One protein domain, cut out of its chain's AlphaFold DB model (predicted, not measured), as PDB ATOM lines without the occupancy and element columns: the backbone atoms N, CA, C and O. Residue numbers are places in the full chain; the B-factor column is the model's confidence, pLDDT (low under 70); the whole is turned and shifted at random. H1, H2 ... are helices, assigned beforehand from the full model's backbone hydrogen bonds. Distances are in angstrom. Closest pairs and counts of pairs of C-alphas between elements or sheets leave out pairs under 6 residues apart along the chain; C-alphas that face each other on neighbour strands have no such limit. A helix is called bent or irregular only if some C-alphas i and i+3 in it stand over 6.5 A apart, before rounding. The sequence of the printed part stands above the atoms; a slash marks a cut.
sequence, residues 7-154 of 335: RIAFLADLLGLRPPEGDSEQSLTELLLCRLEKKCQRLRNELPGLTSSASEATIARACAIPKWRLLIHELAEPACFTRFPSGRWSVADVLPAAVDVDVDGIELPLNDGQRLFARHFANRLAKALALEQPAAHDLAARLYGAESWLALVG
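AT A GLANCE: This is residues 7 to 154 of the 335 residues of an uncharacterized protein of Paraburkholderia strydomiana (UniProt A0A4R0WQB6). Two long helices, H2 and H6, lie on opposite sides of a rounded body, and three shorter helices, H3, H5 and H7, bridge the space between them, each packing on both. A short helix is added to each bridge on the outside: H4 on H3, H1 on H5 and H8 on H7. The printed part has 148 residues with eight named helices, H1 to H8 in chain order, and no named strand, and the class is all helix. Helix packing is mostly crossed: of the 8 pairs of helices that touch and have a tilt, 1 is at a shallow tilt. The whole is compact, with a radius of gyration of the C-alphas of 14.4 A and spans of 38 by 32 by 27 A.

IN THESE COORDINATES: H2, the longest helix, is residues 25 to 46 and measures 31.5 A, from C-alpha 25 at (104.738, 135.674, 102.283) to C-alpha 46 at (132.503, 122.129, 95.940). H6, residues 112 to 129, measures 25.7 A. H3 is residues 52 to 62, 15.4 A, and H7 is residues 135 to 144, 14.3 A. H5, residues 91 to 98, is irregular, but only just: C-alphas 93 and 96 are 6.7 A apart. H1 is residues 7 to 14, beginning at (100.380, 132.210, 90.395), H4 is residues 68 to 75, and H8 is residues 149 to 153, ending at (116.824, 115.143, 85.858).

HOW THE PARTS SIT: H2 and H6 are apart. With residues 36 to 44 alone H2 touches H3 at a steep tilt of 66 degrees, closest at the C-alphas of Cys 40 and Ser 55, 5.3 A. With residues 32 to 39 alone it touches H5, C-alphas of Arg 35 and Ala 98 closest at 5.2 A. With residues 39 to 46 alone it touches H7, C-alphas of Lys 39 and Leu 143 closest at 5.7 A. H6 touches H3 with its residues 121 to 129 alone, closest at the C-alphas of Ala 62 and Arg 124, 4.7 A. It touches H5 with residues 114 to 121 alone, about perpendicular at 87 degrees, closest at the C-alphas of Pro 96 and Phe 117, 5.8 A. It touches H7 with residues 118 to 126 alone, closest at the C-alphas of Ala 126 and Ala 136, 5.0 A. H1 touches H5 at a shallow tilt of 15 degrees, the same way, C-alphas of Ala 12 and Leu 95 closest at 7.1 A. H4 touches H3, C-alphas of Ala 60 and Trp 68 closest at 5.2 A, and H8 touches H7, C-alphas of Asp 138 and Trp 149 closest at 5.0 A. Each O i to N i+4 pair is within hydrogen-bond range in H1, H2, H3, H4, H7 and H8; H5 has 2 of 4 and H6 13 of 14.

THE WHOLE: The two C-alphas farthest apart are those of Gly 22 and Glu 132, 40.7 A. The printed part has no cut. The links H4 to H5 and H5 to H6 are long; C-alphas 76 to 90 lie 13 to 22 A from the mean of the C-alphas. Mean pLDDT of the printed part is 83.7; residues 7, 19 to 23, 81 to 92 and 104 are under 70.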
ATOM      1  N   ARG A   7      99.324 132.646  91.303       66.75
ATOM      2  CA  ARG A   7     100.380 132.210  90.395       66.75
ATOM      3  C   ARG A   7     101.695 131.845  91.106       66.75
ATOM      4  O   ARG A   7     102.403 130.952  90.654       66.75
ATOM      5  N   ILE A   8     102.018 132.513  92.211       71.06
ATOM      6  CA  ILE A   8     103.199 132.193  93.021       71.06
ATOM      7  C   ILE A   8     102.948 130.942  93.848       71.06
ATOM      8  O   ILE A   8     103.828 130.089  93.889       71.06
ATOM      9  N   ALA A   9     101.747 130.792  94.413       73.88
ATOM     10  CA  ALA A   9     101.339 129.556  95.079       73.88
ATOM     11  C   ALA A   9     101.505 128.344  94.145       73.88
ATOM     12  O   ALA A   9     102.185 127.387  94.494       73.88
ATOM     13  N   PHE A  10     101.023 128.445  92.901       74.00
ATOM     14  CA  PHE A  10     101.216 127.389  91.904       74.00
ATOM     15  C   PHE A  10     102.693 127.076  91.619       74.00
ATOM     16  O   PHE A  10     103.053 125.906  91.519       74.00
ATOM     17  N   LEU A  11     103.563 128.085  91.461       71.94
ATOM     18  CA  LEU A  11     104.987 127.809  91.242       71.94
ATOM     19  C   LEU A  11     105.660 127.218  92.480       71.94
ATOM     20  O   LEU A  11     106.502 126.340  92.333       71.94
ATOM     21  N   ALA A  12     105.314 127.691  93.674       76.75
ATOM     22  CA  ALA A  12     105.824 127.133  94.917       76.75
ATOM     23  C   ALA A  12     105.435 125.652  95.031       76.75
ATOM     24  O   ALA A  12     106.308 124.813  95.242       76.75
ATOM     25  N   ASP A  13     104.176 125.316  94.745       79.12
ATOM     26  CA  ASP A  13     103.694 123.934  94.691       79.12
ATOM     27  C   ASP A  13     104.418 123.100  93.630       79.12
ATOM     28  O   ASP A  13     104.902 122.008  93.925       79.12
ATOM     29  N   LEU A  14     104.557 123.624  92.405       75.12
ATOM     30  CA  LEU A  14     105.273 122.950  91.316       75.12
ATOM     31  C   LEU A  14     106.725 122.628  91.699       75.12
ATOM     32  O   LEU A  14     107.275 121.606  91.281       75.12
ATOM     33  N   LEU A  15     107.353 123.508  92.476       76.00
ATOM     34  CA  LEU A  15     108.741 123.400  92.915       76.00
ATOM     35  C   LEU A  15     108.900 122.657  94.252       76.00
ATOM     36  O   LEU A  15     110.033 122.450  94.673       76.00
ATOM     37  N   GLY A  16     107.808 122.235  94.897       77.31
ATOM     38  CA  GLY A  16     107.847 121.575  96.208       77.31
ATOM     39  C   GLY A  16     108.206 122.510  97.371       77.31
ATOM     40  O   GLY A  16     108.593 122.044  98.437       77.31
ATOM     41  N   LEU A  17     108.084 123.826  97.188       77.25
ATOM     42  CA  LEU A  17     108.440 124.850  98.170       77.25
ATOM     43  C   LEU A  17     107.248 125.138  99.091       77.25
ATOM     44  O   LEU A  17     106.546 126.133  98.918       77.25
ATOM     45  N   ARG A  18     107.004 124.261 100.069       72.00
ATOM     46  CA  ARG A  18     105.926 124.448 101.054       72.00
ATOM     47  C   ARG A  18     106.449 125.131 102.325       72.00
ATOM     48  O   ARG A  18     107.326 124.565 102.979       72.00
ATOM     49  N   PRO A  19     105.944 126.321 102.701       63.34
ATOM     50  CA  PRO A  19     106.336 126.964 103.950       63.34
ATOM     51  C   PRO A  19     105.863 126.144 105.172       63.34
ATOM     52  O   PRO A  19     104.763 125.591 105.151       63.34
ATOM     53  N   PRO A  20     106.664 126.066 106.250       54.59
ATOM     54  CA  PRO A  20     106.366 125.220 107.410       54.59
ATOM     55  C   PRO A  20     105.196 125.715 108.284       54.59
ATOM     56  O   PRO A  20     104.571 124.903 108.959       54.59
ATOM     57  N   GLU A  21     104.872 127.015 108.268       56.22
ATOM     58  CA  GLU A  21     103.876 127.643 109.161       56.22
ATOM     59  C   GLU A  21     102.737 128.357 108.400       56.22
ATOM     60  O   GLU A  21     102.253 129.419 108.794       56.22
ATOM     61  N   GLY A  22     102.277 127.752 107.301       58.19
ATOM     62  CA  GLY A  22     101.165 128.251 106.483       58.19
ATOM     63  C   GLY A  22     101.586 129.191 105.347       58.19
ATOM     64  O   GLY A  22     102.735 129.627 105.270       58.19
ATOM     65  N   ASP A  23     100.639 129.494 104.452       63.53
ATOM     66  CA  ASP A  23     100.842 130.243 103.197       63.53
ATOM     67  C   ASP A  23     101.042 131.753 103.424       63.53
ATOM     68  O   ASP A  23     100.286 132.594 102.930       63.53
ATOM     69  N   SER A  24     102.047 132.115 104.222       72.31
ATOM     70  CA  SER A  24     102.432 133.502 104.465       72.31
ATOM     71  C   SER A  24     103.644 133.892 103.613       72.31
ATOM     72  O   SER A  24     104.605 133.132 103.480       72.31
ATOM     73  N   GLU A  25     103.616 135.103 103.045       75.12
ATOM     74  CA  GLU A  25     104.738 135.674 102.283       75.12
ATOM     75  C   GLU A  25     106.048 135.660 103.084       75.12
ATOM     76  O   GLU A  25     107.104 135.328 102.551       75.12
ATOM     77  N   GLN A  26     105.978 135.972 104.380       78.50
ATOM     78  CA  GLN A  26     107.150 136.028 105.249       78.50
ATOM     79  C   GLN A  26     107.797 134.648 105.421       78.50
ATOM     80  O   GLN A  26     109.007 134.514 105.238       78.50
ATOM     81  N   SER A  27     106.992 133.617 105.694       81.50
ATOM     82  CA  SER A  27     107.480 132.240 105.830       81.50
ATOM     83  C   SER A  27     108.136 131.741 104.539       81.50
ATOM     84  O   SER A  27     109.150 131.046 104.586       81.50
ATOM     85  N   LEU A  28     107.592 132.120 103.376       81.00
ATOM     86  CA  LEU A  28     108.191 131.781 102.087       81.00
ATOM     87  C   LEU A  28     109.512 132.533 101.863       81.00
ATOM     88  O   LEU A  28     110.492 131.909 101.468       81.00
ATOM     89  N   THR A  29     109.590 133.835 102.156       84.94
ATOM     90  CA  THR A  29     110.849 134.600 102.063       84.94
ATOM     91  C   THR A  29     111.955 133.991 102.926       84.94
ATOM     92  O   THR A  29     113.072 133.800 102.442       84.94
ATOM     93  N   GLU A  30     111.655 133.657 104.182       86.56
ATOM     94  CA  GLU A  30     112.618 133.052 105.109       86.56
ATOM     95  C   GLU A  30     113.113 131.693 104.594       86.56
ATOM     96  O   GLU A  30     114.321 131.429 104.588       86.56
ATOM     97  N   LEU A  31     112.201 130.865 104.069       86.88
ATOM     98  CA  LEU A  31     112.544 129.596 103.430       86.88
ATOM     99  C   LEU A  31     113.485 129.804 102.234       86.88
ATOM    100  O   LEU A  31     114.525 129.151 102.151       86.88
ATOM    101  N   LEU A  32     113.153 130.725 101.323       88.06
ATOM    102  CA  LEU A  32     113.962 131.000 100.133       88.06
ATOM    103  C   LEU A  32     115.373 131.464 100.503       88.06
ATOM    104  O   LEU A  32     116.346 130.954  99.945       88.06
ATOM    105  N   LEU A  33     115.504 132.395 101.452       89.19
ATOM    106  CA  LEU A  33     116.806 132.897 101.899       89.19
ATOM    107  C   LEU A  33     117.657 131.779 102.509       89.19
ATOM    108  O   LEU A  33     118.785 131.565 102.062       89.19
ATOM    109  N   CYS A  34     117.089 131.005 103.437       90.31
ATOM    110  CA  CYS A  34     117.763 129.863 104.058       90.31
ATOM    111  C   CYS A  34     118.279 128.860 103.006       90.31
ATOM    112  O   CYS A  34     119.431 128.415 103.040       90.31
ATOM    113  N   ARG A  35     117.449 128.543 102.006       90.19
ATOM    114  CA  ARG A  35     117.792 127.617 100.917       90.19
ATOM    115  C   ARG A  35     118.907 128.142 100.021       90.19
ATOM    116  O   ARG A  35     119.822 127.393  99.664       90.19
ATOM    117  N   LEU A  36     118.855 129.419  99.657       92.06
ATOM    118  CA  LEU A  36     119.888 130.039  98.832       92.06
ATOM    119  C   LEU A  36     121.219 130.138  99.586       92.06
ATOM    120  O   LEU A  36     122.262 129.857  99.003       92.06
ATOM    121  N   GLU A  37     121.199 130.456 100.881       92.75
ATOM    122  CA  GLU A  37     122.393 130.459 101.735       92.75
ATOM    123  C   GLU A  37     123.020 129.066 101.843       92.75
ATOM    124  O   GLU A  37     124.233 128.907 101.667       92.75
ATOM    125  N   LYS A  38     122.199 128.027 102.032       92.88
ATOM    126  CA  LYS A  38     122.664 126.635 101.996       92.88
ATOM    127  C   LYS A  38     123.296 126.291 100.645       92.88
ATOM    128  O   LYS A  38     124.337 125.632 100.598       92.88
ATOM    129  N   LYS A  39     122.724 126.774  99.540       93.81
ATOM    130  CA  LYS A  39     123.286 126.590  98.193       93.81
ATOM    131  C   LYS A  39     124.626 127.316  98.023       93.81
ATOM    132  O   LYS A  39     125.566 126.728  97.490       93.81
ATOM    133  N   CYS A  40     124.761 128.531  98.558       94.62
ATOM    134  CA  CYS A  40     126.037 129.249  98.640       94.62
ATOM    135  C   CYS A  40     127.080 128.468  99.458       94.62
ATOM    136  O   CYS A  40     128.256 128.424  99.084       94.62
ATOM    137  N   GLN A  41     126.674 127.830 100.561       94.44
ATOM    138  CA  GLN A  41     127.558 126.978 101.356       94.44
ATOM    139  C   GLN A  41     128.022 125.750 100.566       94.44
ATOM    140  O   GLN A  41     129.224 125.492 100.514       94.44
ATOM    141  N   ARG A  42     127.099 125.025  99.917       94.81
ATOM    142  CA  ARG A  42     127.437 123.872  99.065       94.81
ATOM    143  C   ARG A  42     128.424 124.270  97.968       94.81
ATOM    144  O   ARG A  42     129.430 123.596  97.793       94.81
ATOM    145  N   LEU A  43     128.212 125.414  97.312       96.00
ATOM    146  CA  LEU A  43     129.119 125.905  96.272       96.00
ATOM    147  C   LEU A  43     130.547 126.142  96.787       96.00
ATOM    148  O   LEU A  43     131.506 125.817  96.094       96.00
ATOM    149  N   ARG A  44     130.704 126.666  98.008       95.88
ATOM    150  CA  ARG A  44     132.033 126.836  98.622       95.88
ATOM    151  C   ARG A  44     132.705 125.511  98.961       95.88
ATOM    152  O   ARG A  44     133.921 125.415  98.855       95.88
ATOM    153  N   ASN A  45     131.927 124.511  99.368       94.94
ATOM    154  CA  ASN A  45     132.454 123.179  99.650       94.94
ATOM    155  C   ASN A  45     132.926 122.487  98.360       94.94
ATOM    156  O   ASN A  45     133.959 121.826  98.362       94.94
ATOM    157  N   GLU A  46     132.189 122.678  97.264       94.69
ATOM    158  CA  GLU A  46     132.503 122.129  95.940       94.69
ATOM    159  C   GLU A  46     133.694 122.818  95.260       94.69
ATOM    160  O   GLU A  46     134.411 122.189  94.485       94.69
ATOM    161  N   LEU A  47     133.917 124.107  95.540       93.31
ATOM    162  CA  LEU A  47     134.987 124.912  94.944       93.31
ATOM    163  C   LEU A  47     135.892 125.516  96.034       93.31
ATOM    164  O   LEU A  47     135.719 126.685  96.410       93.31
ATOM    165  N   PRO A  48     136.883 124.750  96.534       88.31
ATOM    166  CA  PRO A  48     137.826 125.234  97.535       88.31
ATOM    167  C   PRO A  48     138.527 126.522  97.084       88.31
ATOM    168  O   PRO A  48     139.051 126.607  95.977       88.31
ATOM    169  N   GLY A  49     138.538 127.535  97.954       90.50
ATOM    170  CA  GLY A  49     139.102 128.860  97.661       90.50
ATOM    171  C   GLY A  49     138.075 129.912  97.230       90.50
ATOM    172  O   GLY A  49     138.410 131.097  97.171       90.50
ATOM    173  N   LEU A  50     136.814 129.531  96.995       94.19
ATOM    174  CA  LEU A  50     135.741 130.487  96.730       94.19
ATOM    175  C   LEU A  50     135.332 131.233  98.013       94.19
ATOM    176  O   LEU A  50     134.936 130.636  99.016       94.19
ATOM    177  N   THR A  51     135.397 132.566  97.987       95.69
ATOM    178  CA  THR A  51     134.984 133.404  99.125       95.69
ATOM    179  C   THR A  51     133.458 133.421  99.294       95.69
ATOM    180  O   THR A  51     132.718 133.115  98.360       95.69
ATOM    181  N   SER A  52     132.961 133.832 100.474       94.19
ATOM    182  CA  SER A  52     131.508 133.995 100.710       94.19
ATOM    183  C   SER A  52     130.868 134.917  99.674       94.19
ATOM    184  O   SER A  52     129.928 134.529  98.989       94.19
ATOM    185  N   SER A  53     131.462 136.097  99.474       93.94
ATOM    186  CA  SER A  53     130.945 137.092  98.535       93.94
ATOM    187  C   SER A  53     130.960 136.600  97.084       93.94
ATOM    188  O   SER A  53     130.033 136.895  96.328       93.94
ATOM    189  N   ALA A  54     131.977 135.827  96.684       93.44
ATOM    190  CA  ALA A  54     132.030 135.245  95.346       93.44
ATOM    191  C   ALA A  54     130.960 134.158  95.150       93.44
ATOM    192  O   ALA A  54     130.337 134.105  94.087       93.44
ATOM    193  N   SER A  55     130.701 133.339  96.174       94.94
ATOM    194  CA  SER A  55     129.624 132.342  96.160       94.94
ATOM    195  C   SER A  55     128.247 133.001  96.031       94.94
ATOM    196  O   SER A  55     127.514 132.720  95.084       94.94
ATOM    197  N   GLU A  56     127.946 133.978  96.886       94.69
ATOM    198  CA  GLU A  56     126.704 134.764  96.852       94.69
ATOM    199  C   GLU A  56     126.481 135.446  95.495       94.69
ATOM    200  O   GLU A  56     125.394 135.386  94.918       94.69
ATOM    201  N   ALA A  57     127.524 136.071  94.939       92.69
ATOM    202  CA  ALA A  57     127.450 136.714  93.631       92.69
ATOM    203  C   ALA A  57     127.231 135.709  92.490       92.69
ATOM    204  O   ALA A  57     126.603 136.055  91.488       92.69
ATOM    205  N   THR A  58     127.752 134.490  92.625       93.62
ATOM    206  CA  THR A  58     127.564 133.414  91.648       93.62
ATOM    207  C   THR A  58     126.132 132.895  91.687       93.62
ATOM    208  O   THR A  58     125.484 132.833  90.643       93.62
ATOM    209  N   ILE A  59     125.612 132.587  92.880       93.56
ATOM    210  CA  ILE A  59     124.235 132.115  93.054       93.56
ATOM    211  C   ILE A  59     123.237 133.184  92.607       93.56
ATOM    212  O   ILE A  59     122.339 132.872  91.830       93.56
ATOM    213  N   ALA A  60     123.440 134.457  92.971       90.56
ATOM    214  CA  ALA A  60     122.592 135.550  92.491       90.56
ATOM    215  C   ALA A  60     122.527 135.590  90.953       90.56
ATOM    216  O   ALA A  60     121.438 135.621  90.380       90.56
ATOM    217  N   ARG A  61     123.680 135.506  90.269       89.88
ATOM    218  CA  ARG A  61     123.732 135.486  88.797       89.88
ATOM    219  C   ARG A  61     123.066 134.247  88.205       89.88
ATOM    220  O   ARG A  61     122.420 134.349  87.161       89.88
ATOM    221  N   ALA A  62     123.182 133.095  88.865       90.25
ATOM    222  CA  ALA A  62     122.477 131.878  88.470       90.25
ATOM    223  C   ALA A  62     120.941 132.029  88.579       90.25
ATOM    224  O   ALA A  62     120.210 131.475  87.756       90.25
ATOM    225  N   CYS A  63     120.457 132.877  89.490       86.19
ATOM    226  CA  CYS A  63     119.056 133.307  89.600       86.19
ATOM    227  C   CYS A  63     118.680 134.472  88.661       86.19
ATOM    228  O   CYS A  63     117.634 135.078  88.840       86.19
ATOM    229  N   ALA A  64     119.528 134.832  87.688       83.12
ATOM    230  CA  ALA A  64     119.362 136.015  86.829       83.12
ATOM    231  C   ALA A  64     119.345 137.370  87.572       83.12
ATOM    232  O   ALA A  64     118.939 138.386  87.007       83.12
ATOM    233  N   ILE A  65     119.860 137.416  88.805       83.81
ATOM    234  CA  ILE A  65     119.953 138.634  89.612       83.81
ATOM    235  C   ILE A  65     121.398 139.147  89.603       83.81
ATOM    236  O   ILE A  65     122.332 138.410  89.926       83.81
ATOM    237  N   PRO A  66     121.637 140.430  89.277       82.00
ATOM    238  CA  PRO A  66     122.997 140.938  89.127       82.00
ATOM    239  C   PRO A  66     123.780 140.996  90.445       82.00
ATOM    240  O   PRO A  66     125.009 140.912  90.426       82.00
ATOM    241  N   LYS A  67     123.103 141.174  91.591       86.00
ATOM    242  CA  LYS A  67     123.747 141.311  92.907       86.00
ATOM    243  C   LYS A  67     122.934 140.638  94.011       86.00
ATOM    244  O   LYS A  67     121.743 140.893  94.137       86.00
ATOM    245  N   TRP A  68     123.613 139.907  94.892       88.25
ATOM    246  CA  TRP A  68     123.015 139.268  96.073       88.25
ATOM    247  C   TRP A  68     122.278 140.249  97.000       88.25
ATOM    248  O   TRP A  68     121.172 139.981  97.444       88.25
ATOM    249  N   ARG A  69     122.831 141.449  97.221       87.19
ATOM    250  CA  ARG A  69     122.152 142.483  98.024       87.19
ATOM    251  C   ARG A  69     120.812 142.928  97.434       87.19
ATOM    252  O   ARG A  69     119.916 143.261  98.194       87.19
ATOM    253  N   LEU A  70     120.688 142.941  96.102       82.75
ATOM    254  CA  LEU A  70     119.417 143.259  95.447       82.75
ATOM    255  C   LEU A  70     118.408 142.124  95.650       82.75
ATOM    256  O   LEU A  70     117.254 142.409  95.925       82.75
ATOM    257  N   LEU A  71     118.859 140.864  95.591       84.38
ATOM    258  CA  LEU A  71     118.030 139.696  95.910       84.38
ATOM    259  C   LEU A  71     117.435 139.811  97.319       84.38
ATOM    260  O   LEU A  71     116.223 139.716  97.470       84.38
ATOM    261  N   ILE A  72     118.274 140.057  98.333       86.62
ATOM    262  CA  ILE A  72     117.814 140.185  99.726       86.62
ATOM    263  C   ILE A  72     116.830 141.345  99.868       86.62
ATOM    264  O   ILE A  72     115.773 141.179 100.466       86.62
ATOM    265  N   HIS A  73     117.178 142.513  99.320       83.75
ATOM    266  CA  HIS A  73     116.333 143.701  99.408       83.75
ATOM    267  C   HIS A  73     114.938 143.446  98.828       83.75
ATOM    268  O   HIS A  73     113.943 143.802  99.442       83.75
ATOM    269  N   GLU A  74     114.856 142.812  97.662       79.44
ATOM    270  CA  GLU A  74     113.586 142.596  96.959       79.44
ATOM    271  C   GLU A  74     112.744 141.490  97.601       79.44
ATOM    272  O   GLU A  74     111.526 141.605  97.648       79.44
ATOM    273  N   LEU A  75     113.366 140.454  98.176       80.81
ATOM    274  CA  LEU A  75     112.635 139.464  98.975       80.81
ATOM    275  C   LEU A  75     112.094 140.046 100.294       80.81
ATOM    276  O   LEU A  75     111.090 139.547 100.804       80.81
ATOM    277  N   ALA A  76     112.740 141.084 100.833       80.50
ATOM    278  CA  ALA A  76     112.322 141.776 102.052       80.50
ATOM    279  C   ALA A  76     111.245 142.854 101.816       80.50
ATOM    280  O   ALA A  76     110.672 143.366 102.780       80.50
ATOM    281  N   GLU A  77     110.963 143.217 100.561       79.81
ATOM    282  CA  GLU A  77     109.924 144.193 100.229       79.81
ATOM    283  C   GLU A  77     108.523 143.646 100.561       79.81
ATOM    284  O   GLU A  77     108.171 142.536 100.147       79.81
ATOM    285  N   PRO A  78     107.663 144.431 101.239       70.88
ATOM    286  CA  PRO A  78     106.274 144.053 101.443       70.88
ATOM    287  C   PRO A  78     105.565 143.811 100.107       70.88
ATOM    288  O   PRO A  78     105.666 144.619  99.178       70.88
ATOM    289  N   ALA A  79     104.793 142.726 100.038       71.44
ATOM    290  CA  ALA A  79     104.052 142.335  98.844       71.44
ATOM    291  C   ALA A  79     104.946 141.965  97.636       71.44
ATOM    292  O   ALA A  79     104.483 142.012  96.491       71.44
ATOM    293  N   CYS A  80     106.210 141.569  97.852       70.81
ATOM    294  CA  CYS A  80     107.111 141.113  96.782       70.81
ATOM    295  C   CYS A  80     106.516 139.958  95.952       70.81
ATOM    296  O   CYS A  80     106.748 139.881  94.747       70.81
ATOM    297  N   PHE A  81     105.664 139.127  96.561       67.88
ATOM    298  CA  PHE A  81     104.973 138.017  95.904       67.88
ATOM    299  C   PHE A  81     103.656 138.412  95.210       67.88
ATOM    300  O   PHE A  81     103.002 137.581  94.581       67.88
ATOM    301  N   THR A  82     103.257 139.682  95.282       64.94
ATOM    302  CA  THR A  82     102.091 140.217  94.554       64.94
ATOM    303  C   THR A  82     102.488 141.201  93.453       64.94
ATOM    304  O   THR A  82     101.711 141.441  92.528       64.94
ATOM    305  N   ARG A  83     103.718 141.731  93.493       61.47
ATOM    306  CA  ARG A  83     104.283 142.597  92.454       61.47
ATOM    307  C   ARG A  83     104.860 141.745  91.320       61.47
ATOM    308  O   ARG A  83     105.933 141.167  91.450       61.47
ATOM    309  N   PHE A  84     104.178 141.710  90.177       55.66
ATOM    310  CA  PHE A  84     104.759 141.247  88.913       55.66
ATOM    311  C   PHE A  84     105.272 142.469  88.147       55.66
ATOM    312  O   PHE A  84     104.475 143.128  87.477       55.66
ATOM    313  N   PRO A  85     106.559 142.844  88.266       49.91
ATOM    314  CA  PRO A  85     107.056 144.002  87.547       49.91
ATOM    315  C   PRO A  85     106.974 143.749  86.040       49.91
ATOM    316  O   PRO A  85     107.454 142.737  85.526       49.91
ATOM    317  N   SER A  86     106.402 144.711  85.324       44.28
ATOM    318  CA  SER A  86     106.488 144.841  83.875       44.28
ATOM    319  C   SER A  86     107.948 145.111  83.480       44.28
ATOM    320  O   SER A  86     108.383 146.251  83.349       44.28
ATOM    321  N   GLY A  87     108.749 144.047  83.358       42.38
ATOM    322  CA  GLY A  87     110.085 144.104  82.751       42.38
ATOM    323  C   GLY A  87     111.300 144.044  83.689       42.38
ATOM    324  O   GLY A  87     112.404 144.348  83.242       42.38
ATOM    325  N   ARG A  88     111.158 143.636  84.959       52.44
ATOM    326  CA  ARG A  88     112.305 143.274  85.826       52.44
ATOM    327  C   ARG A  88     112.278 141.785  86.170       52.44
ATOM    328  O   ARG A  88     111.228 141.155  86.072       52.44
ATOM    329  N   TRP A  89     113.442 141.243  86.543       55.72
ATOM    330  CA  TRP A  89     113.547 139.911  87.145       55.72
ATOM    331  C   TRP A  89     112.512 139.797  88.265       55.72
ATOM    332  O   TRP A  89     112.311 140.735  89.038       55.72
ATOM    333  N   SER A  90     111.795 138.684  88.280       64.62
ATOM    334  CA  SER A  90     110.690 138.446  89.203       64.62
ATOM    335  C   SER A  90     111.181 137.557  90.339       64.62
ATOM    336  O   SER A  90     112.131 136.794  90.167       64.62
ATOM    337  N   VAL A  91     110.512 137.582  91.496       67.44
ATOM    338  CA  VAL A  91     110.713 136.558  92.538       67.44
ATOM    339  C   VAL A  91     110.586 135.141  91.946       67.44
ATOM    340  O   VAL A  91     111.280 134.221  92.373       67.44
ATOM    341  N   ALA A  92     109.803 134.992  90.872       67.75
ATOM    342  CA  ALA A  92     109.738 133.806  90.022       67.75
ATOM    343  C   ALA A  92     111.097 133.257  89.561       67.75
ATOM    344  O   ALA A  92     111.244 132.047  89.440       67.75
ATOM    345  N   ASP A  93     112.079 134.119  89.287       74.44
ATOM    346  CA  ASP A  93     113.410 133.713  88.825       74.44
ATOM    347  C   ASP A  93     114.266 133.127  89.961       74.44
ATOM    348  O   ASP A  93     115.236 132.405  89.707       74.44
ATOM    349  N   VAL A  94     113.893 133.413  91.214       79.19
ATOM    350  CA  VAL A  94     114.579 132.959  92.429       79.19
ATOM    351  C   VAL A  94     114.050 131.616  92.905       79.19
ATOM    352  O   VAL A  94     114.852 130.763  93.293       79.19
ATOM    353  N   LEU A  95     112.727 131.411  92.856       78.75
ATOM    354  CA  LEU A  95     112.073 130.202  93.377       78.75
ATOM    355  C   LEU A  95     112.775 128.911  92.931       78.75
ATOM    356  O   LEU A  95     113.095 128.084  93.782       78.75
ATOM    357  N   PRO A  96     113.115 128.718  91.642       78.06
ATOM    358  CA  PRO A  96     113.654 127.440  91.224       78.06
ATOM    359  C   PRO A  96     115.068 127.179  91.731       78.06
ATOM    360  O   PRO A  96     115.455 126.023  91.889       78.06
ATOM    361  N   ALA A  97     115.845 128.232  91.999       83.31
ATOM    362  CA  ALA A  97     117.160 128.100  92.605       83.31
ATOM    363  C   ALA A  97     117.079 127.724  94.090       83.31
ATOM    364  O   ALA A  97     118.049 127.183  94.616       83.31
ATOM    365  N   ALA A  98     115.947 127.965  94.753       86.06
ATOM    366  CA  ALA A  98     115.734 127.604  96.149       86.06
ATOM    367  C   ALA A  98     115.325 126.134  96.358       86.06
ATOM    368  O   ALA A  98     115.313 125.676  97.494       86.06
ATOM    369  N   VAL A  99     115.050 125.378  95.289       85.69
ATOM    370  CA  VAL A  99     114.757 123.936  95.375       85.69
ATOM    371  C   VAL A  99     115.935 123.178  96.001       85.69
ATOM    372  O   VAL A  99     117.092 123.360  95.587       85.69
ATOM    373  N   ASP A 100     115.632 122.317  96.973       85.31
ATOM    374  CA  ASP A 100     116.601 121.489  97.694       85.31
ATOM    375  C   ASP A 100     116.044 120.077  97.927       85.31
ATOM    376  O   ASP A 100     115.246 119.834  98.837       85.31
ATOM    377  N   VAL A 101     116.490 119.126  97.101       85.31
ATOM    378  CA  VAL A 101     115.901 117.777  97.054       85.31
ATOM    379  C   VAL A 101     116.170 116.967  98.323       85.31
ATOM    380  O   VAL A 101     115.366 116.112  98.678       85.31
ATOM    381  N   ASP A 102     117.234 117.298  99.061       78.25
ATOM    382  CA  ASP A 102     117.607 116.617 100.310       78.25
ATOM    383  C   ASP A 102     116.635 116.883 101.462       78.25
ATOM    384  O   ASP A 102     116.656 116.175 102.468       78.25
ATOM    385  N   VAL A 103     115.843 117.955 101.381       73.44
ATOM    386  CA  VAL A 103     115.037 118.422 102.518       73.44
ATOM    387  C   VAL A 103     113.552 118.410 102.214       73.44
ATOM    388  O   VAL A 103     112.758 118.137 103.107       73.44
ATOM    389  N   ASP A 104     113.173 118.678 100.970       67.94
ATOM    390  CA  ASP A 104     111.767 118.845 100.597       67.94
ATOM    391  C   ASP A 104     111.071 117.505 100.277       67.94
ATOM    392  O   ASP A 104     109.921 117.491  99.846       67.94
ATOM    393  N   GLY A 105     111.757 116.367 100.463       71.50
ATOM    394  CA  GLY A 105     111.223 115.045 100.110       71.50
ATOM    395  C   GLY A 105     110.857 114.942  98.626       71.50
ATOM    396  O   GLY A 105     109.973 114.171  98.259       71.50
ATOM    397  N   ILE A 106     111.496 115.762  97.785       82.75
ATOM    398  CA  ILE A 106     111.231 115.821  96.351       82.75
ATOM    399  C   ILE A 106     111.698 114.510  95.731       82.75
ATOM    400  O   ILE A 106     112.875 114.153  95.813       82.75
ATOM    401  N   GLU A 107     110.770 113.808  95.086       85.69
ATOM    402  CA  GLU A 107     111.083 112.587  94.358       85.69
ATOM    403  C   GLU A 107     112.034 112.886  93.195       85.69
ATOM    404  O   GLU A 107     111.825 113.807  92.400       85.69
ATOM    405  N   LEU A 108     113.095 112.086  93.104       90.38
ATOM    406  CA  LEU A 108     114.016 112.094  91.979       90.38
ATOM    407  C   LEU A 108     113.638 110.984  90.985       90.38
ATOM    408  O   LEU A 108     113.318 109.871  91.407       90.38
ATOM    409  N   PRO A 109     113.729 111.235  89.667       92.50
ATOM    410  CA  PRO A 109     114.151 112.489  89.043       92.50
ATOM    411  C   PRO A 109     113.075 113.582  89.132       92.50
ATOM    412  O   PRO A 109     111.884 113.278  89.112       92.50
ATOM    413  N   LEU A 110     113.504 114.849  89.122       90.38
ATOM    414  CA  LEU A 110     112.626 116.025  89.103       90.38
ATOM    415  C   LEU A 110     111.524 115.899  88.040       90.38
ATOM    416  O   LEU A 110     111.750 115.301  86.983       90.38
ATOM    417  N   ASN A 111     110.365 116.522  88.262       87.31
ATOM    418  CA  ASN A 111     109.312 116.592  87.244       87.31
ATOM    419  C   ASN A 111     109.708 117.519  86.074       87.31
ATOM    420  O   ASN A 111     110.641 118.316  86.176       87.31
ATOM    421  N   ASP A 112     108.998 117.444  84.948       85.88
ATOM    422  CA  ASP A 112     109.381 118.162  83.723       85.88
ATOM    423  C   ASP A 112     109.428 119.695  83.883       85.88
ATOM    424  O   ASP A 112     110.327 120.344  83.347       85.88
ATOM    425  N   GLY A 113     108.533 120.277  84.688       80.75
ATOM    426  CA  GLY A 113     108.574 121.705  85.011       80.75
ATOM    427  C   GLY A 113     109.812 122.077  85.836       80.75
ATOM    428  O   GLY A 113     110.519 123.029  85.512       80.75
ATOM    429  N   GLN A 114     110.132 121.287  86.861       85.94
ATOM    430  CA  GLN A 114     111.321 121.469  87.701       85.94
ATOM    431  C   GLN A 114     112.629 121.298  86.904       85.94
ATOM    432  O   GLN A 114     113.571 122.077  87.081       85.94
ATOM    433  N   ARG A 115     112.686 120.330  85.977       88.62
ATOM    434  CA  ARG A 115     113.852 120.080  85.104       88.62
ATOM    435  C   ARG A 115     114.214 121.287  84.249       88.62
ATOM    436  O   ARG A 115     115.399 121.601  84.119       88.62
ATOM    437  N   LEU A 116     113.218 121.971  83.677       86.94
ATOM    438  CA  LEU A 116     113.437 123.192  82.898       86.94
ATOM    439  C   LEU A 116     114.234 124.214  83.711       86.94
ATOM    440  O   LEU A 116     115.218 124.782  83.227       86.94
ATOM    441  N   PHE A 117     113.819 124.436  84.954       85.81
ATOM    442  CA  PHE A 117     114.455 125.433  85.790       85.81
ATOM    443  C   PHE A 117     115.836 125.008  86.284       85.81
ATOM    444  O   PHE A 117     116.751 125.831  86.260       85.81
ATOM    445  N   ALA A 118     116.022 123.734  86.641       90.38
ATOM    446  CA  ALA A 118     117.347 123.197  86.946       90.38
ATOM    447  C   ALA A 118     118.307 123.402  85.759       90.38
ATOM    448  O   ALA A 118     119.448 123.829  85.938       90.38
ATOM    449  N   ARG A 119     117.831 123.188  84.522       91.00
ATOM    450  CA  ARG A 119     118.598 123.424  83.286       91.00
ATOM    451  C   ARG A 119     118.928 124.904  83.088       91.00
ATOM    452  O   ARG A 119     120.041 125.244  82.687       91.00
ATOM    453  N   HIS A 120     117.993 125.815  83.356       89.00
ATOM    454  CA  HIS A 120     118.266 127.254  83.300       89.00
ATOM    455  C   HIS A 120     119.280 127.695  84.355       89.00
ATOM    456  O   HIS A 120     120.205 128.440  84.022       89.00
ATOM    457  N   PHE A 121     119.153 127.197  85.583       90.88
ATOM    458  CA  PHE A 121     120.109 127.444  86.653       90.88
ATOM    459  C   PHE A 121     121.507 126.943  86.272       90.88
ATOM    460  O   PHE A 121     122.454 127.724  86.309       90.88
ATOM    461  N   ALA A 122     121.634 125.698  85.798       93.44
ATOM    462  CA  ALA A 122     122.904 125.121  85.350       93.44
ATOM    463  C   ALA A 122     123.560 125.940  84.225       93.44
ATOM    464  O   ALA A 122     124.749 126.242  84.282       93.44
ATOM    465  N   ASN A 123     122.783 126.378  83.230       92.44
ATOM    466  CA  ASN A 123     123.294 127.207  82.134       92.44
ATOM    467  C   ASN A 123     123.756 128.598  82.592       92.44
ATOM    468  O   ASN A 123     124.716 129.147  82.049       92.44
ATOM    469  N   ARG A 124     123.080 129.201  83.573       91.94
ATOM    470  CA  ARG A 124     123.498 130.494  84.135       91.94
ATOM    471  C   ARG A 124     124.700 130.331  85.066       91.94
ATOM    472  O   ARG A 124     125.587 131.178  85.038       91.94
ATOM    473  N   LEU A 125     124.773 129.228  85.808       93.06
ATOM    474  CA  LEU A 125     125.930 128.847  86.615       93.06
ATOM    475  C   LEU A 125     127.171 128.637  85.739       93.06
ATOM    476  O   LEU A 125     128.228 129.183  86.047       93.06
ATOM    477  N   ALA A 126     127.017 127.944  84.604       94.06
ATOM    478  CA  ALA A 126     128.061 127.772  83.593       94.06
ATOM    479  C   ALA A 126     128.647 129.121  83.161       94.06
ATOM    480  O   ALA A 126     129.857 129.320  83.188       94.06
ATOM    481  N   LYS A 127     127.779 130.091  82.848       92.56
ATOM    482  CA  LYS A 127     128.193 131.454  82.484       92.56
ATOM    483  C   LYS A 127     128.845 132.203  83.646       92.56
ATOM    484  O   LYS A 127     129.824 132.909  83.433       92.56
ATOM    485  N   ALA A 128     128.304 132.080  84.857       91.75
ATOM    486  CA  ALA A 128     128.795 132.801  86.028       91.75
ATOM    487  C   ALA A 128     130.200 132.352  86.455       91.75
ATOM    488  O   ALA A 128     130.980 133.182  86.920       91.75
ATOM    489  N   LEU A 129     130.512 131.068  86.271       92.75
ATOM    490  CA  LEU A 129     131.781 130.449  86.657       92.75
ATOM    491  C   LEU A 129     132.707 130.139  85.472       92.75
ATOM    492  O   LEU A 129     133.774 129.575  85.682       92.75
ATOM    493  N   ALA A 130     132.305 130.490  84.246       93.56
ATOM    494  CA  ALA A 130     133.000 130.117  83.011       93.56
ATOM    495  C   ALA A 130     133.290 128.603  82.917       93.56
ATOM    496  O   ALA A 130     134.373 128.184  82.517       93.56
ATOM    497  N   LEU A 131     132.314 127.781  83.309       92.19
ATOM    498  CA  LEU A 131     132.400 126.322  83.253       92.19
ATOM    499  C   LEU A 131     131.816 125.796  81.943       92.19
ATOM    500  O   LEU A 131     130.755 126.240  81.497       92.19
ATOM    501  N   GLU A 132     132.472 124.792  81.372       90.50
ATOM    502  CA  GLU A 132     131.950 124.041  80.233       90.50
ATOM    503  C   GLU A 132     130.963 122.946  80.673       90.50
ATOM    504  O   GLU A 132     130.828 122.604  81.856       90.50
ATOM    505  N   GLN A 133     130.241 122.387  79.703       83.56
ATOM    506  CA  GLN A 133     129.444 121.179  79.915       83.56
ATOM    507  C   GLN A 133     130.361 119.943  79.830       83.56
ATOM    508  O   GLN A 133     131.237 119.922  78.970       83.56
ATOM    509  N   PRO A 134     130.182 118.912  80.683       91.06
ATOM    510  CA  PRO A 134     129.070 118.703  81.621       91.06
ATOM    511  C   PRO A 134     129.281 119.299  83.026       91.06
ATOM    512  O   PRO A 134     128.341 119.317  83.816       91.06
ATOM    513  N   ALA A 135     130.465 119.838  83.334       93.38
ATOM    514  CA  ALA A 135     130.857 120.226  84.694       93.38
ATOM    515  C   ALA A 135     129.864 121.175  85.389       93.38
ATOM    516  O   ALA A 135     129.551 120.994  86.564       93.38
ATOM    517  N   ALA A 136     129.316 122.157  84.665       93.81
ATOM    518  CA  ALA A 136     128.315 123.068  85.226       93.81
ATOM    519  C   ALA A 136     126.996 122.375  85.613       93.81
ATOM    520  O   ALA A 136     126.348 122.782  86.577       93.81
ATOM    521  N   HIS A 137     126.590 121.344  84.867       94.69
ATOM    522  CA  HIS A 137     125.363 120.591  85.126       94.69
ATOM    523  C   HIS A 137     125.546 119.662  86.324       94.69
ATOM    524  O   HIS A 137     124.700 119.642  87.215       94.69
ATOM    525  N   ASP A 138     126.686 118.979  86.419       95.75
ATOM    526  CA  ASP A 138     126.986 118.146  87.584       95.75
ATOM    527  C   ASP A 138     127.173 118.981  88.857       95.75
ATOM    528  O   ASP A 138     126.682 118.600  89.919       95.75
ATOM    529  N   LEU A 139     127.805 120.157  88.760       96.00
ATOM    530  CA  LEU A 139     127.863 121.099  89.879       96.00
ATOM    531  C   LEU A 139     126.454 121.550  90.282       96.00
ATOM    532  O   LEU A 139     126.116 121.506  91.460       96.00
ATOM    533  N   ALA A 140     125.609 121.938  89.321       95.38
ATOM    534  CA  ALA A 140     124.226 122.306  89.607       95.38
ATOM    535  C   ALA A 140     123.459 121.168  90.301       95.38
ATOM    536  O   ALA A 140     122.749 121.436  91.265       95.38
ATOM    537  N   ALA A 141     123.648 119.911  89.888       95.25
ATOM    538  CA  ALA A 141     123.031 118.761  90.545       95.25
ATOM    539  C   ALA A 141     123.395 118.670  92.032       95.25
ATOM    540  O   ALA A 141     122.501 118.634  92.882       95.25
ATOM    541  N   ARG A 142     124.689 118.768  92.353       95.25
ATOM    542  CA  ARG A 142     125.175 118.735  93.741       95.25
ATOM    543  C   ARG A 142     124.705 119.933  94.559       95.25
ATOM    544  O   ARG A 142     124.374 119.796  95.733       95.25
ATOM    545  N   LEU A 143     124.566 121.103  93.936       95.00
ATOM    546  CA  LEU A 143     123.959 122.270  94.581       95.00
ATOM    547  C   LEU A 143     122.479 122.053  94.929       95.00
ATOM    548  O   LEU A 143     122.016 122.584  95.942       95.00
ATOM    549  N   TYR A 144     121.742 121.279  94.129       92.62
ATOM    550  CA  TYR A 144     120.360 120.888  94.424       92.62
ATOM    551  C   TYR A 144     120.263 119.770  95.470       92.62
ATOM    552  O   TYR A 144     119.219 119.676  96.102       92.62
ATOM    553  N   GLY A 145     121.335 119.000  95.697       92.31
ATOM    554  CA  GLY A 145     121.379 117.847  96.612       92.31
ATOM    555  C   GLY A 145     121.501 116.489  95.905       92.31
ATOM    556  O   GLY A 145     121.626 115.460  96.549       92.31
ATOM    557  N   ALA A 146     121.514 116.453  94.571       93.50
ATOM    558  CA  ALA A 146     121.641 115.207  93.817       93.50
ATOM    559  C   ALA A 146     123.109 114.843  93.528       93.50
ATOM    560  O   ALA A 146     123.942 115.713  93.281       93.50
ATOM    561  N   GLU A 147     123.411 113.543  93.471       92.62
ATOM    562  CA  GLU A 147     124.773 113.033  93.230       92.62
ATOM    563  C   GLU A 147     125.303 113.337  91.819       92.62
ATOM    564  O   GLU A 147     126.501 113.536  91.617       92.62
ATOM    565  N   SER A 148     124.415 113.371  90.825       94.31
ATOM    566  CA  SER A 148     124.758 113.612  89.421       94.31
ATOM    567  C   SER A 148     123.623 114.306  88.684       94.31
ATOM    568  O   SER A 148     122.466 114.266  89.117       94.31
ATOM    569  N   TRP A 149     123.930 114.898  87.526       94.94
ATOM    570  CA  TRP A 149     122.891 115.465  86.670       94.94
ATOM    571  C   TRP A 149     121.845 114.423  86.264       94.94
ATOM    572  O   TRP A 149     120.648 114.698  86.321       94.94
ATOM    573  N   LEU A 150     122.277 113.201  85.934       94.75
ATOM    574  CA  LEU A 150     121.376 112.107  85.576       94.75
ATOM    575  C   LEU A 150     120.448 111.717  86.735       94.75
ATOM    576  O   LEU A 150     119.272 111.466  86.497       94.75
ATOM    577  N   ALA A 151     120.943 111.701  87.976       94.44
ATOM    578  CA  ALA A 151     120.105 111.455  89.150       94.44
ATOM    579  C   ALA A 151     119.080 112.582  89.367       94.44
ATOM    580  O   ALA A 151     117.933 112.313  89.712       94.44
ATOM    581  N   LEU A 152     119.473 113.837  89.115       94.12
ATOM    582  CA  LEU A 152     118.589 114.989  89.279       94.12
ATOM    583  C   LEU A 152     117.461 115.010  88.239       94.12
ATOM    584  O   LEU A 152     116.296 115.164  88.596       94.12
ATOM    585  N   VAL A 153     117.793 114.911  86.949       92.31
ATOM    586  CA  VAL A 153     116.824 115.143  85.858       92.31
ATOM    587  C   VAL A 153     116.362 113.873  85.152       92.31
ATOM    588  O   VAL A 153     115.446 113.930  84.335       92.31
ATOM    589  N   GLY A 154     116.952 112.721  85.465       91.88
ATOM    590  CA  GLY A 154     116.629 111.453  84.824       91.88
ATOM    591  C   GLY A 154     117.080 111.385  83.365       91.88
ATOM    592  O   GLY A 154     117.723 112.287  82.823       91.88
TER     593      GLY A 154